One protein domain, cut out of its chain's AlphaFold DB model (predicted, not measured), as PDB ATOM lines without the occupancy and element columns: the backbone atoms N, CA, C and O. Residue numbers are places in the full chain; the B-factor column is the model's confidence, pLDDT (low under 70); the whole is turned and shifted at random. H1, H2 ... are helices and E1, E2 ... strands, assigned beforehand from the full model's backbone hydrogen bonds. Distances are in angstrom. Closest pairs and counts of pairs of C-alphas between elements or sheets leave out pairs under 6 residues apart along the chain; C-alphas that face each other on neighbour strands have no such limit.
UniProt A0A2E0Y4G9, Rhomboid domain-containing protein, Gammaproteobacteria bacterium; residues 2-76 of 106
ATOM      1  N   GLY A   2     180.411 271.945 203.458       62.88
ATOM      2  CA  GLY A   2     179.625 271.644 202.242       62.88
ATOM      3  C   GLY A   2     180.438 271.176 201.023       62.88
ATOM      4  O   GLY A   2     180.075 270.204 200.367       62.88
ATOM      5  N   ALA A   3     181.608 271.778 200.790       66.06
ATOM      6  CA  ALA A   3     182.542 271.344 199.751       66.06
ATOM      7  C   ALA A   3     183.021 269.886 199.932       66.06
ATOM      8  O   ALA A   3     183.048 269.100 198.987       66.06
ATOM      9  N   TYR A   4     183.357 269.502 201.168       66.56
ATOM     10  CA  TYR A   4     183.878 268.175 201.503       66.56
ATOM     11  C   TYR A   4     182.832 267.070 201.288       66.56
ATOM     12  O   TYR A   4     183.171 266.011 200.762       66.56
ATOM     13  N   ALA A   5     181.555 267.343 201.593       68.00
ATOM     14  CA  ALA A   5     180.441 266.433 201.300       68.00
ATOM     15  C   ALA A   5     180.356 266.060 199.808       68.00
ATOM     16  O   ALA A   5     180.077 264.910 199.473       68.00
ATOM     17  N   LEU A   6     180.619 267.018 198.912       66.44
ATOM     18  CA  LEU A   6     180.514 266.837 197.461       66.44
ATOM     19  C   LEU A   6     181.753 266.207 196.817       66.44
ATOM     20  O   LEU A   6     181.626 265.520 195.801       66.44
ATOM     21  N   LEU A   7     182.943 266.466 197.365       66.50
ATOM     22  CA  LEU A   7     184.207 265.929 196.850       66.50
ATOM     23  C   LEU A   7     184.523 264.528 197.388       66.50
ATOM     24  O   LEU A   7     185.064 263.707 196.652       66.50
ATOM     25  N   PHE A   8     184.152 264.226 198.635       73.94
ATOM     26  CA  PHE A   8     184.534 262.985 199.315       73.94
ATOM     27  C   PHE A   8     183.342 262.227 199.935       73.94
ATOM     28  O   PHE A   8     183.404 261.826 201.098       73.94
ATOM     29  N   PRO A   9     182.262 261.936 199.179       69.00
ATOM     30  CA  PRO A   9     181.040 261.345 199.738       69.00
ATOM     31  C   PRO A   9     181.232 259.931 200.314       69.00
ATOM     32  O   PRO A   9     180.472 259.508 201.183       69.00
ATOM     33  N   ARG A  10     182.243 259.188 199.837       74.62
ATOM     34  CA  ARG A  10     182.528 257.800 200.250       74.62
ATOM     35  C   ARG A  10     183.646 257.664 201.282       74.62
ATOM     36  O   ARG A  10     183.924 256.544 201.707       74.62
ATOM     37  N   VAL A  11     184.309 258.759 201.662       79.44
ATOM     38  CA  VAL A  11     185.349 258.690 202.695       79.44
ATOM     39  C   VAL A  11     184.677 258.338 204.017       79.44
ATOM     40  O   VAL A  11     183.664 258.932 204.384       79.44
ATOM     41  N   ARG A  12     185.198 257.314 204.694       79.06
ATOM     42  CA  ARG A  12     184.655 256.853 205.970       79.06
ATOM     43  C   ARG A  12     185.169 257.755 207.082       79.06
ATOM     44  O   ARG A  12     186.370 257.984 207.180       79.06
ATOM     45  N   VAL A  13     184.253 258.256 207.898       78.19
ATOM     46  CA  VAL A  13     184.543 259.030 209.104       78.19
ATOM     47  C   VAL A  13     184.214 258.139 210.291       78.19
ATOM     48  O   VAL A  13     183.136 257.546 210.345       78.19
ATOM     49  N   ASN A  14     185.148 258.016 211.228       80.62
ATOM     50  CA  ASN A  14     184.915 257.262 212.452       80.62
ATOM     51  C   ASN A  14     184.095 258.132 213.407       80.62
ATOM     52  O   ASN A  14     184.591 259.139 213.907       80.62
ATOM     53  N   LEU A  15     182.841 257.753 213.643       78.81
ATOM     54  CA  LEU A  15     182.040 258.312 214.720       78.81
ATOM     55  C   LEU A  15     182.413 257.631 216.025       78.81
ATOM     56  O   LEU A  15     182.300 256.413 216.140       78.81
ATOM     57  N   LEU A  16     182.792 258.435 217.011       81.31
ATOM     58  CA  LEU A  16     182.893 257.997 218.390       81.31
ATOM     59  C   LEU A  16     181.496 258.048 219.015       81.31
ATOM     60  O   LEU A  16     180.905 259.121 219.127       81.31
ATOM     61  N   ILE A  17     180.957 256.888 219.377       80.06
ATOM     62  CA  ILE A  17     179.637 256.754 219.993       80.06
ATOM     63  C   ILE A  17     179.838 256.322 221.443       80.06
ATOM     64  O   ILE A  17     180.431 255.278 221.719       80.06
ATOM     65  N   PHE A  18     179.322 257.137 222.361       79.62
ATOM     66  CA  PHE A  18     179.302 256.847 223.790       79.62
ATOM     67  C   PHE A  18     177.959 256.210 224.160       79.62
ATOM     68  O   PHE A  18     176.946 256.897 224.268       79.62
ATOM     69  N   LEU A  19     177.948 254.891 224.354       80.81
ATOM     70  CA  LEU A  19     176.781 254.113 224.779       80.81
ATOM     71  C   LEU A  19     176.819 253.900 226.305       80.81
ATOM     72  O   LEU A  19     176.908 252.775 226.797       80.81
ATOM     73  N   GLY A  20     176.833 255.005 227.059       81.56
ATOM     74  CA  GLY A  20     176.888 255.022 228.527       81.56
ATOM     75  C   GLY A  20     178.209 254.495 229.102       81.56
ATOM     76  O   GLY A  20     179.059 255.281 229.503       81.56
ATOM     77  N   PHE A  21     178.384 253.170 229.117       78.81
ATOM     78  CA  PHE A  21     179.597 252.474 229.574       78.81
ATOM     79  C   PHE A  21     180.483 251.955 228.432       78.81
ATOM     80  O   PHE A  21     181.662 251.684 228.650       78.81
ATOM     81  N   ILE A  22     179.943 251.809 227.218       76.25
ATOM     82  CA  ILE A  22     180.685 251.278 226.069       76.25
ATOM     83  C   ILE A  22     181.031 252.424 225.124       76.25
ATOM     84  O   ILE A  22     180.148 253.092 224.586       76.25
ATOM     85  N   VAL A  23     182.326 252.620 224.895       84.31
ATOM     86  CA  VAL A  23     182.838 253.533 223.872       84.31
ATOM     87  C   VAL A  23     183.130 252.713 222.625       84.31
ATOM     88  O   VAL A  23     183.990 251.836 222.645       84.31
ATOM     89  N   THR A  24     182.403 252.975 221.542       82.69
ATOM     90  CA  THR A  24     182.606 252.281 220.264       82.69
ATOM     91  C   THR A  24     182.839 253.275 219.139       82.69
ATOM     92  O   THR A  24     182.359 254.409 219.172       82.69
ATOM     93  N   THR A  25     183.595 252.853 218.130       84.19
ATOM     94  CA  THR A  25     183.848 253.646 216.928       84.19
ATOM     95  C   THR A  25     183.175 252.999 215.732       84.19
ATOM     96  O   THR A  25     183.502 251.865 215.380       84.19
ATOM     97  N   VAL A  26     182.274 253.724 215.072       83.19
ATOM     98  CA  VAL A  26     181.586 253.250 213.866       83.19
ATOM     99  C   VAL A  26     182.054 254.061 212.666       83.19
ATOM    100  O   VAL A  26     181.953 255.285 212.646       83.19
ATOM    101  N   ALA A  27     182.561 253.378 211.643       83.81
ATOM    102  CA  ALA A  27     182.979 254.011 210.399       83.81
ATOM    103  C   ALA A  27     181.761 254.245 209.493       83.81
ATOM    104  O   ALA A  27     181.275 253.317 208.843       83.81
ATOM    105  N   VAL A  28     181.280 255.485 209.425       81.69
ATOM    106  CA  VAL A  28     180.118 255.877 208.612       81.69
ATOM    107  C   VAL A  28     180.589 256.738 207.434       81.69
ATOM    108  O   VAL A  28     181.531 257.520 207.584       81.69
ATOM    109  N   PRO A  29     179.992 256.622 206.232       81.56
ATOM    110  CA  PRO A  29     180.333 257.513 205.126       81.56
ATOM    111  C   PRO A  29     180.123 258.989 205.496       81.56
ATOM    112  O   PRO A  29     179.095 259.350 206.074       81.56
ATOM    113  N   ALA A  30     181.076 259.846 205.118       80.12
ATOM    114  CA  ALA A  30     181.101 261.270 205.459       80.12
ATOM    115  C   ALA A  30     179.799 262.003 205.108       80.12
ATOM    116  O   ALA A  30     179.396 262.912 205.830       80.12
ATOM    117  N   ILE A  31     179.125 261.597 204.027       78.25
ATOM    118  CA  ILE A  31     177.876 262.219 203.580       78.25
ATOM    119  C   ILE A  31     176.745 262.097 204.608       78.25
ATOM    120  O   ILE A  31     176.020 263.066 204.820       78.25
ATOM    121  N   PHE A  32     176.626 260.955 205.292       81.88
ATOM    122  CA  PHE A  32     175.600 260.766 206.319       81.88
ATOM    123  C   PHE A  32     175.890 261.632 207.538       81.88
ATOM    124  O   PHE A  32     174.981 262.262 208.069       81.88
ATOM    125  N   MET A  33     177.159 261.723 207.940       81.25
ATOM    126  CA  MET A  33     177.543 262.527 209.096       81.25
ATOM    127  C   MET A  33     177.395 264.030 208.834       81.25
ATOM    128  O   MET A  33     176.878 264.757 209.677       81.25
ATOM    129  N   LEU A  34     177.786 264.499 207.643       81.75
ATOM    130  CA  LEU A  34     177.585 265.894 207.244       81.75
ATOM    131  C   LEU A  34     176.099 266.232 207.077       81.75
ATOM    132  O   LEU A  34     175.696 267.327 207.456       81.75
ATOM    133  N   GLY A  35     175.295 265.308 206.541       83.38
ATOM    134  CA  GLY A  35     173.846 265.473 206.432       83.38
ATOM    135  C   GLY A  35     173.169 265.553 207.799       83.38
ATOM    136  O   GLY A  35     172.393 266.471 208.039       83.38
ATOM    137  N   TYR A  36     173.521 264.646 208.714       84.44
ATOM    138  CA  TYR A  36     173.054 264.667 210.101       84.44
ATOM    139  C   TYR A  36     173.410 265.983 210.798       84.44
ATOM    140  O   TYR A  36     172.533 266.651 211.341       84.44
ATOM    141  N   TRP A  37     174.679 266.393 210.725       83.69
ATOM    142  CA  TRP A  37     175.135 267.634 211.343       83.69
ATOM    143  C   TRP A  37     174.410 268.856 210.767       83.69
ATOM    144  O   TRP A  37     173.956 269.706 211.522       83.69
ATOM    145  N   PHE A  38     174.228 268.929 209.446       85.12
ATOM    146  CA  PHE A  38     173.491 270.021 208.805       85.12
ATOM    147  C   PHE A  38     172.005 270.038 209.194       85.12
ATOM    148  O   PHE A  38     171.451 271.103 209.457       85.12
ATOM    149  N   LEU A  39     171.367 268.869 209.287       86.31
ATOM    150  CA  LEU A  39     169.971 268.764 209.706       86.31
ATOM    151  C   LEU A  39     169.780 269.240 211.151       86.31
ATOM    152  O   LEU A  39     168.812 269.941 211.430       86.31
ATOM    153  N   LEU A  40     170.720 268.931 212.051       84.25
ATOM    154  CA  LEU A  40     170.710 269.478 213.409       84.25
ATOM    155  C   LEU A  40     170.800 271.006 213.414       84.25
ATOM    156  O   LEU A  40     170.063 271.637 214.165       84.25
ATOM    157  N   GLN A  41     171.640 271.603 212.559       82.19
ATOM    158  CA  GLN A  41     171.724 273.066 212.454       82.19
ATOM    159  C   GLN A  41     170.393 273.685 212.007       82.19
ATOM    160  O   GLN A  41     169.998 274.724 212.527       82.19
ATOM    161  N   LEU A  42     169.668 273.038 211.087       81.19
ATOM    162  CA  LEU A  42     168.340 273.493 210.661       81.19
ATOM    163  C   LEU A  42     167.296 273.338 211.772       81.19
ATOM    164  O   LEU A  42     166.564 274.280 212.060       81.19
ATOM    165  N   LEU A  43     167.242 272.172 212.421       82.69
ATOM    166  CA  LEU A  43     166.272 271.894 213.485       82.69
ATOM    167  C   LEU A  43     166.478 272.784 214.714       82.69
ATOM    168  O   LEU A  43     165.500 273.169 215.346       82.69
ATOM    169  N   GLN A  44     167.725 273.131 215.041       77.88
ATOM    170  CA  GLN A  44     168.046 274.036 216.148       77.88
ATOM    171  C   GLN A  44     167.949 275.518 215.747       77.88
ATOM    172  O   GLN A  44     167.643 276.357 216.589       77.88
ATOM    173  N   GLY A  45     168.130 275.844 214.462       71.88
ATOM    174  CA  GLY A  45     167.966 277.200 213.934       71.88
ATOM    175  C   GLY A  45     166.509 277.660 213.794       71.88
ATOM    176  O   GLY A  45     166.244 278.851 213.926       71.88
ATOM    177  N   ILE A  46     165.555 276.744 213.566       70.69
ATOM    178  CA  ILE A  46     164.123 277.072 213.394       70.69
ATOM    179  C   ILE A  46     163.505 277.707 214.660       70.69
ATOM    180  O   ILE A  46     162.906 278.775 214.539       70.69
ATOM    181  N   PRO A  47     163.656 277.138 215.875       68.62
ATOM    182  CA  PRO A  47     163.173 277.770 217.107       68.62
ATOM    183  C   PRO A  47     163.901 279.079 217.439       68.62
ATOM    184  O   PRO A  47     163.328 279.961 218.073       68.62
ATOM    185  N   ALA A  48     165.155 279.218 216.998       63.19
ATOM    186  CA  ALA A  48     166.000 280.378 217.269       63.19
ATOM    187  C   ALA A  48     165.676 281.608 216.395       63.19
ATOM    188  O   ALA A  48     166.271 282.664 216.578       63.19
ATOM    189  N   LEU A  49     164.727 281.501 215.456       62.25
ATOM    190  CA  LEU A  49     164.214 282.638 214.681       62.25
ATOM    191  C   LEU A  49     163.379 283.619 215.521       62.25
ATOM    192  O   LEU A  49     163.176 284.751 215.095       62.25
ATOM    193  N   GLY A  50     162.885 283.188 216.686       64.06
ATOM    194  CA  GLY A  50     162.116 284.020 217.617       64.06
ATOM    195  C   GLY A  50     162.920 284.554 218.806       64.06
ATOM    196  O   GLY A  50     162.337 285.198 219.674       64.06
ATOM    197  N   SER A  51     164.225 284.266 218.884       60.31
ATOM    198  CA  SER A  51     165.098 284.692 219.982       60.31
ATOM    199  C   SER A  51     166.354 285.403 219.461       60.31
ATOM    200  O   SER A  51     167.158 284.841 218.721       60.31
ATOM    201  N   GLU A  52     166.532 286.654 219.889       62.59
ATOM    202  CA  GLU A  52     167.596 287.571 219.443       62.59
ATOM    203  C   GLU A  52     169.024 287.030 219.693       62.59
ATOM    204  O   GLU A  52     169.956 287.362 218.966       62.59
ATOM    205  N   GLU A  53     169.214 286.153 220.685       61.03
ATOM    206  CA  GLU A  53     170.551 285.740 221.150       61.03
ATOM    207  C   GLU A  53     171.055 284.398 220.588       61.03
ATOM    208  O   GLU A  53     172.208 284.032 220.812       61.03
ATOM    209  N   GLY A  54     170.240 283.648 219.838       63.97
ATOM    210  CA  GLY A  54     170.573 282.261 219.473       63.97
ATOM    211  C   GLY A  54     170.725 281.980 217.981       63.97
ATOM    212  O   GLY A  54     171.497 281.101 217.600       63.97
ATOM    213  N   GLY A  55     170.002 282.697 217.118       67.31
ATOM    214  CA  GLY A  55     169.813 282.292 215.718       67.31
ATOM    215  C   GLY A  55     171.038 282.461 214.819       67.31
ATOM    216  O   GLY A  55     171.281 281.632 213.938       67.31
ATOM    217  N   VAL A  56     171.838 283.510 215.035       74.38
ATOM    218  CA  VAL A  56     172.906 283.922 214.100       74.38
ATOM    219  C   VAL A  56     173.947 282.821 213.889       74.38
ATOM    220  O   VAL A  56     174.379 282.592 212.759       74.38
ATOM    221  N   ALA A  57     174.314 282.090 214.945       75.75
ATOM    222  CA  ALA A  57     175.283 281.003 214.845       75.75
ATOM    223  C   ALA A  57     174.784 279.872 213.929       75.75
ATOM    224  O   ALA A  57     175.539 279.392 213.081       75.75
ATOM    225  N   PHE A  58     173.514 279.475 214.040       75.00
ATOM    226  CA  PHE A  58     172.916 278.444 213.186       75.00
ATOM    227  C   PHE A  58     172.868 278.897 211.724       75.00
ATOM    228  O   PHE A  58     173.318 278.177 210.829       75.00
ATOM    229  N   TRP A  59     172.418 280.130 211.482       77.88
ATOM    230  CA  TRP A  59     172.326 280.698 210.136       77.88
ATOM    231  C   TRP A  59     173.694 280.884 209.471       77.88
ATOM    232  O   TRP A  59     173.826 280.622 208.275       77.88
ATOM    233  N   ALA A  60     174.738 281.229 210.231       83.69
ATOM    234  CA  ALA A  60     176.111 281.283 209.732       83.69
ATOM    235  C   ALA A  60     176.626 279.901 209.287       83.69
ATOM    236  O   ALA A  60     177.252 279.783 208.229       83.69
ATOM    237  N   HIS A  61     176.323 278.837 210.038       81.31
ATOM    238  CA  HIS A  61     176.706 277.475 209.658       81.31
ATOM    239  C   HIS A  61     175.938 276.979 208.427       81.31
ATOM    240  O   HIS A  61     176.539 276.362 207.541       81.31
ATOM    241  N   VAL A  62     174.640 277.285 208.330       83.50
ATOM    242  CA  VAL A  62     173.823 276.985 207.144       83.50
ATOM    243  C   VAL A  62     174.364 277.736 205.924       83.50
ATOM    244  O   VAL A  62     174.648 277.115 204.899       83.50
ATOM    245  N   GLY A  63     174.605 279.045 206.051       83.56
ATOM    246  CA  GLY A  63     175.168 279.883 204.992       83.56
ATOM    247  C   GLY A  63     176.544 279.402 204.526       83.56
ATOM    248  O   GLY A  63     176.767 279.238 203.329       83.56
ATOM    249  N   GLY A  64     177.446 279.074 205.455       84.25
ATOM    250  CA  GLY A  64     178.768 278.528 205.138       84.25
ATOM    251  C   GLY A  64     178.721 277.142 204.480       84.25
ATOM    252  O   GLY A  64     179.563 276.822 203.635       84.25
ATOM    253  N   PHE A  65     177.728 276.310 204.817       84.00
ATOM    254  CA  PHE A  65     177.515 275.025 204.150       84.00
ATOM    255  C   PHE A  65     177.055 275.223 202.703       84.00
ATOM    256  O   PHE A  65     177.683 274.675 201.795       84.00
ATOM    257  N   VAL A  66     176.020 276.042 202.485       85.56
ATOM    258  CA  VAL A  66     175.478 276.333 201.147       85.56
ATOM    259  C   VAL A  66     176.514 277.034 200.272       85.56
ATOM    260  O   VAL A  66     176.747 276.598 199.146       85.56
ATOM    261  N   ALA A  67     177.208 278.048 200.796       84.81
ATOM    262  CA  ALA A  67     178.278 278.733 200.079       84.81
ATOM    263  C   ALA A  67     179.397 277.759 199.680       84.81
ATOM    264  O   ALA A  67     179.843 277.775 198.539       84.81
ATOM    265  N   GLY A  68     179.803 276.850 200.573       80.50
ATOM    266  CA  GLY A  68     180.804 275.826 200.260       80.50
ATOM    267  C   GLY A  68     180.364 274.841 199.167       80.50
ATOM    268  O   GLY A  68     181.188 274.436 198.348       80.50
ATOM    269  N   VAL A  69     179.080 274.465 199.133       81.00
ATOM    270  CA  VAL A  69     178.492 273.650 198.053       81.00
ATOM    271  C   VAL A  69     178.493 274.419 196.731       81.00
ATOM    272  O   VAL A  69     178.972 273.898 195.722       81.00
ATOM    273  N   ALA A  70     178.002 275.659 196.745       82.75
ATOM    274  CA  ALA A  70     177.917 276.516 195.568       82.75
ATOM    275  C   ALA A  70     179.301 276.793 194.971       82.75
ATOM    276  O   ALA A  70     179.489 276.665 193.764       82.75
ATOM    277  N   LEU A  71     180.299 277.074 195.813       81.56
ATOM    278  CA  LEU A  71     181.680 277.286 195.388       81.56
ATOM    279  C   LEU A  71     182.225 276.045 194.672       81.56
ATOM    280  O   LEU A  71     182.775 276.139 193.582       81.56
ATOM    281  N   VAL A  72     182.012 274.849 195.221       78.94
ATOM    282  CA  VAL A  72     182.435 273.613 194.549       78.94
ATOM    283  C   VAL A  72     181.700 273.393 193.236       78.94
ATOM    284  O   VAL A  72     182.311 272.900 192.297       78.94
ATOM    285  N   TRP A  73     180.427 273.757 193.136       75.50
ATOM    286  CA  TRP A  73     179.682 273.644 191.886       75.50
ATOM    287  C   TRP A  73     180.206 274.606 190.808       75.50
ATOM    288  O   TRP A  73     180.406 274.191 189.672       75.50
ATOM    289  N   VAL A  74     180.523 275.850 191.183       81.19
ATOM    290  CA  VAL A  74     181.081 276.873 190.281       81.19
ATOM    291  C   VAL A  74     182.519 276.546 189.858       81.19
ATOM    292  O   VAL A  74     182.881 276.715 188.696       81.19
ATOM    293  N   PHE A  75     183.351 276.059 190.783       77.06
ATOM    294  CA  PHE A  75     184.775 275.806 190.538       77.06
ATOM    295  C   PHE A  75     185.098 274.365 190.118       77.06
ATOM    296  O   PHE A  75     186.209 274.112 189.637       77.06
ATOM    297  N   ARG A  76     184.162 273.406 190.227       70.81
ATOM    298  CA  ARG A  76     184.296 272.095 189.569       70.81
ATOM    299  C   ARG A  76     184.178 272.301 188.069       70.81
ATOM    300  O   ARG A  76     183.106 272.176 187.493       70.81
TER     301      ARG A  76
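This is residues 2 to 76 of the 106 residues of the protein "Rhomboid domain-containing protein" of Gammaproteobacteria bacterium (UniProt A0A2E0Y4G9). A two-strand hairpin, E1 and E2, forms a long arm on one side of a flat V made by helices H2 and H4, which meet where H2 ends and H4 begins; short H1 bridges the V's open side, and tiny H3 sits by its point. The tip of the arm, residues 18 to 23, sticks out. The 75 printed residues hold, in order, H1, E1, E2, H2, H3 and H4; the sheet, E1 - E2, is antiparallel and the class is mixed, helices and strands. The whole is loose, with a radius of gyration of the C-alphas of 15.1 A and spans of 39 by 38 by 12 A.

E1, residues 12 to 19, is 20.6 A long, and E2, residues 22 to 29, is 21.9 A. H2, residues 30 to 45, spans 22.3 A; H4, residues 55 to 75, spans 30.0 A and ends at C-alpha 75 (184.775, 275.806, 190.538). H1, residues 2 to 7, begins at C-alpha 2 (179.625, 271.644, 202.242), and H3 is residues 47 to 50.

E1 and E2 are a hairpin, with N 15 and O 26 at 2.8 A, within hydrogen-bond range. The closest C-alphas of E1 and H2 are Val 13 and Ala 30, 5.5 A. H2, with residues 38 to 45 alone, touches H4 at a steep tilt of 38 degrees, opposite ways; the closest C-alphas are Gly 45 and Phe 58, 5.2 A. H1 touches H4 at a shallow tilt of 32 degrees, the same way, with C-alphas 2 and 65 closest at 4.4 A. H1 also touches residues 30 to 34 of H2, with C-alphas 5 and 31 closest at 5.4 A. H3 is close to H4 but not clearly touching, C-alphas 48 and 55 being closest at 4.5 A. Every O i to N i+4 pair is within hydrogen-bond range in H2 and H4, and 1 of 2 in H1; H3 is too short for one.

The C-alphas farthest apart, of Phe 21 and Val 74, are 46.3 A apart. The printed part has no cut, and the five links between elements are tight. The mean pLDDT of the printed part is 77.1; residues 2 to 7, 9 and 47 to 55 are under 70.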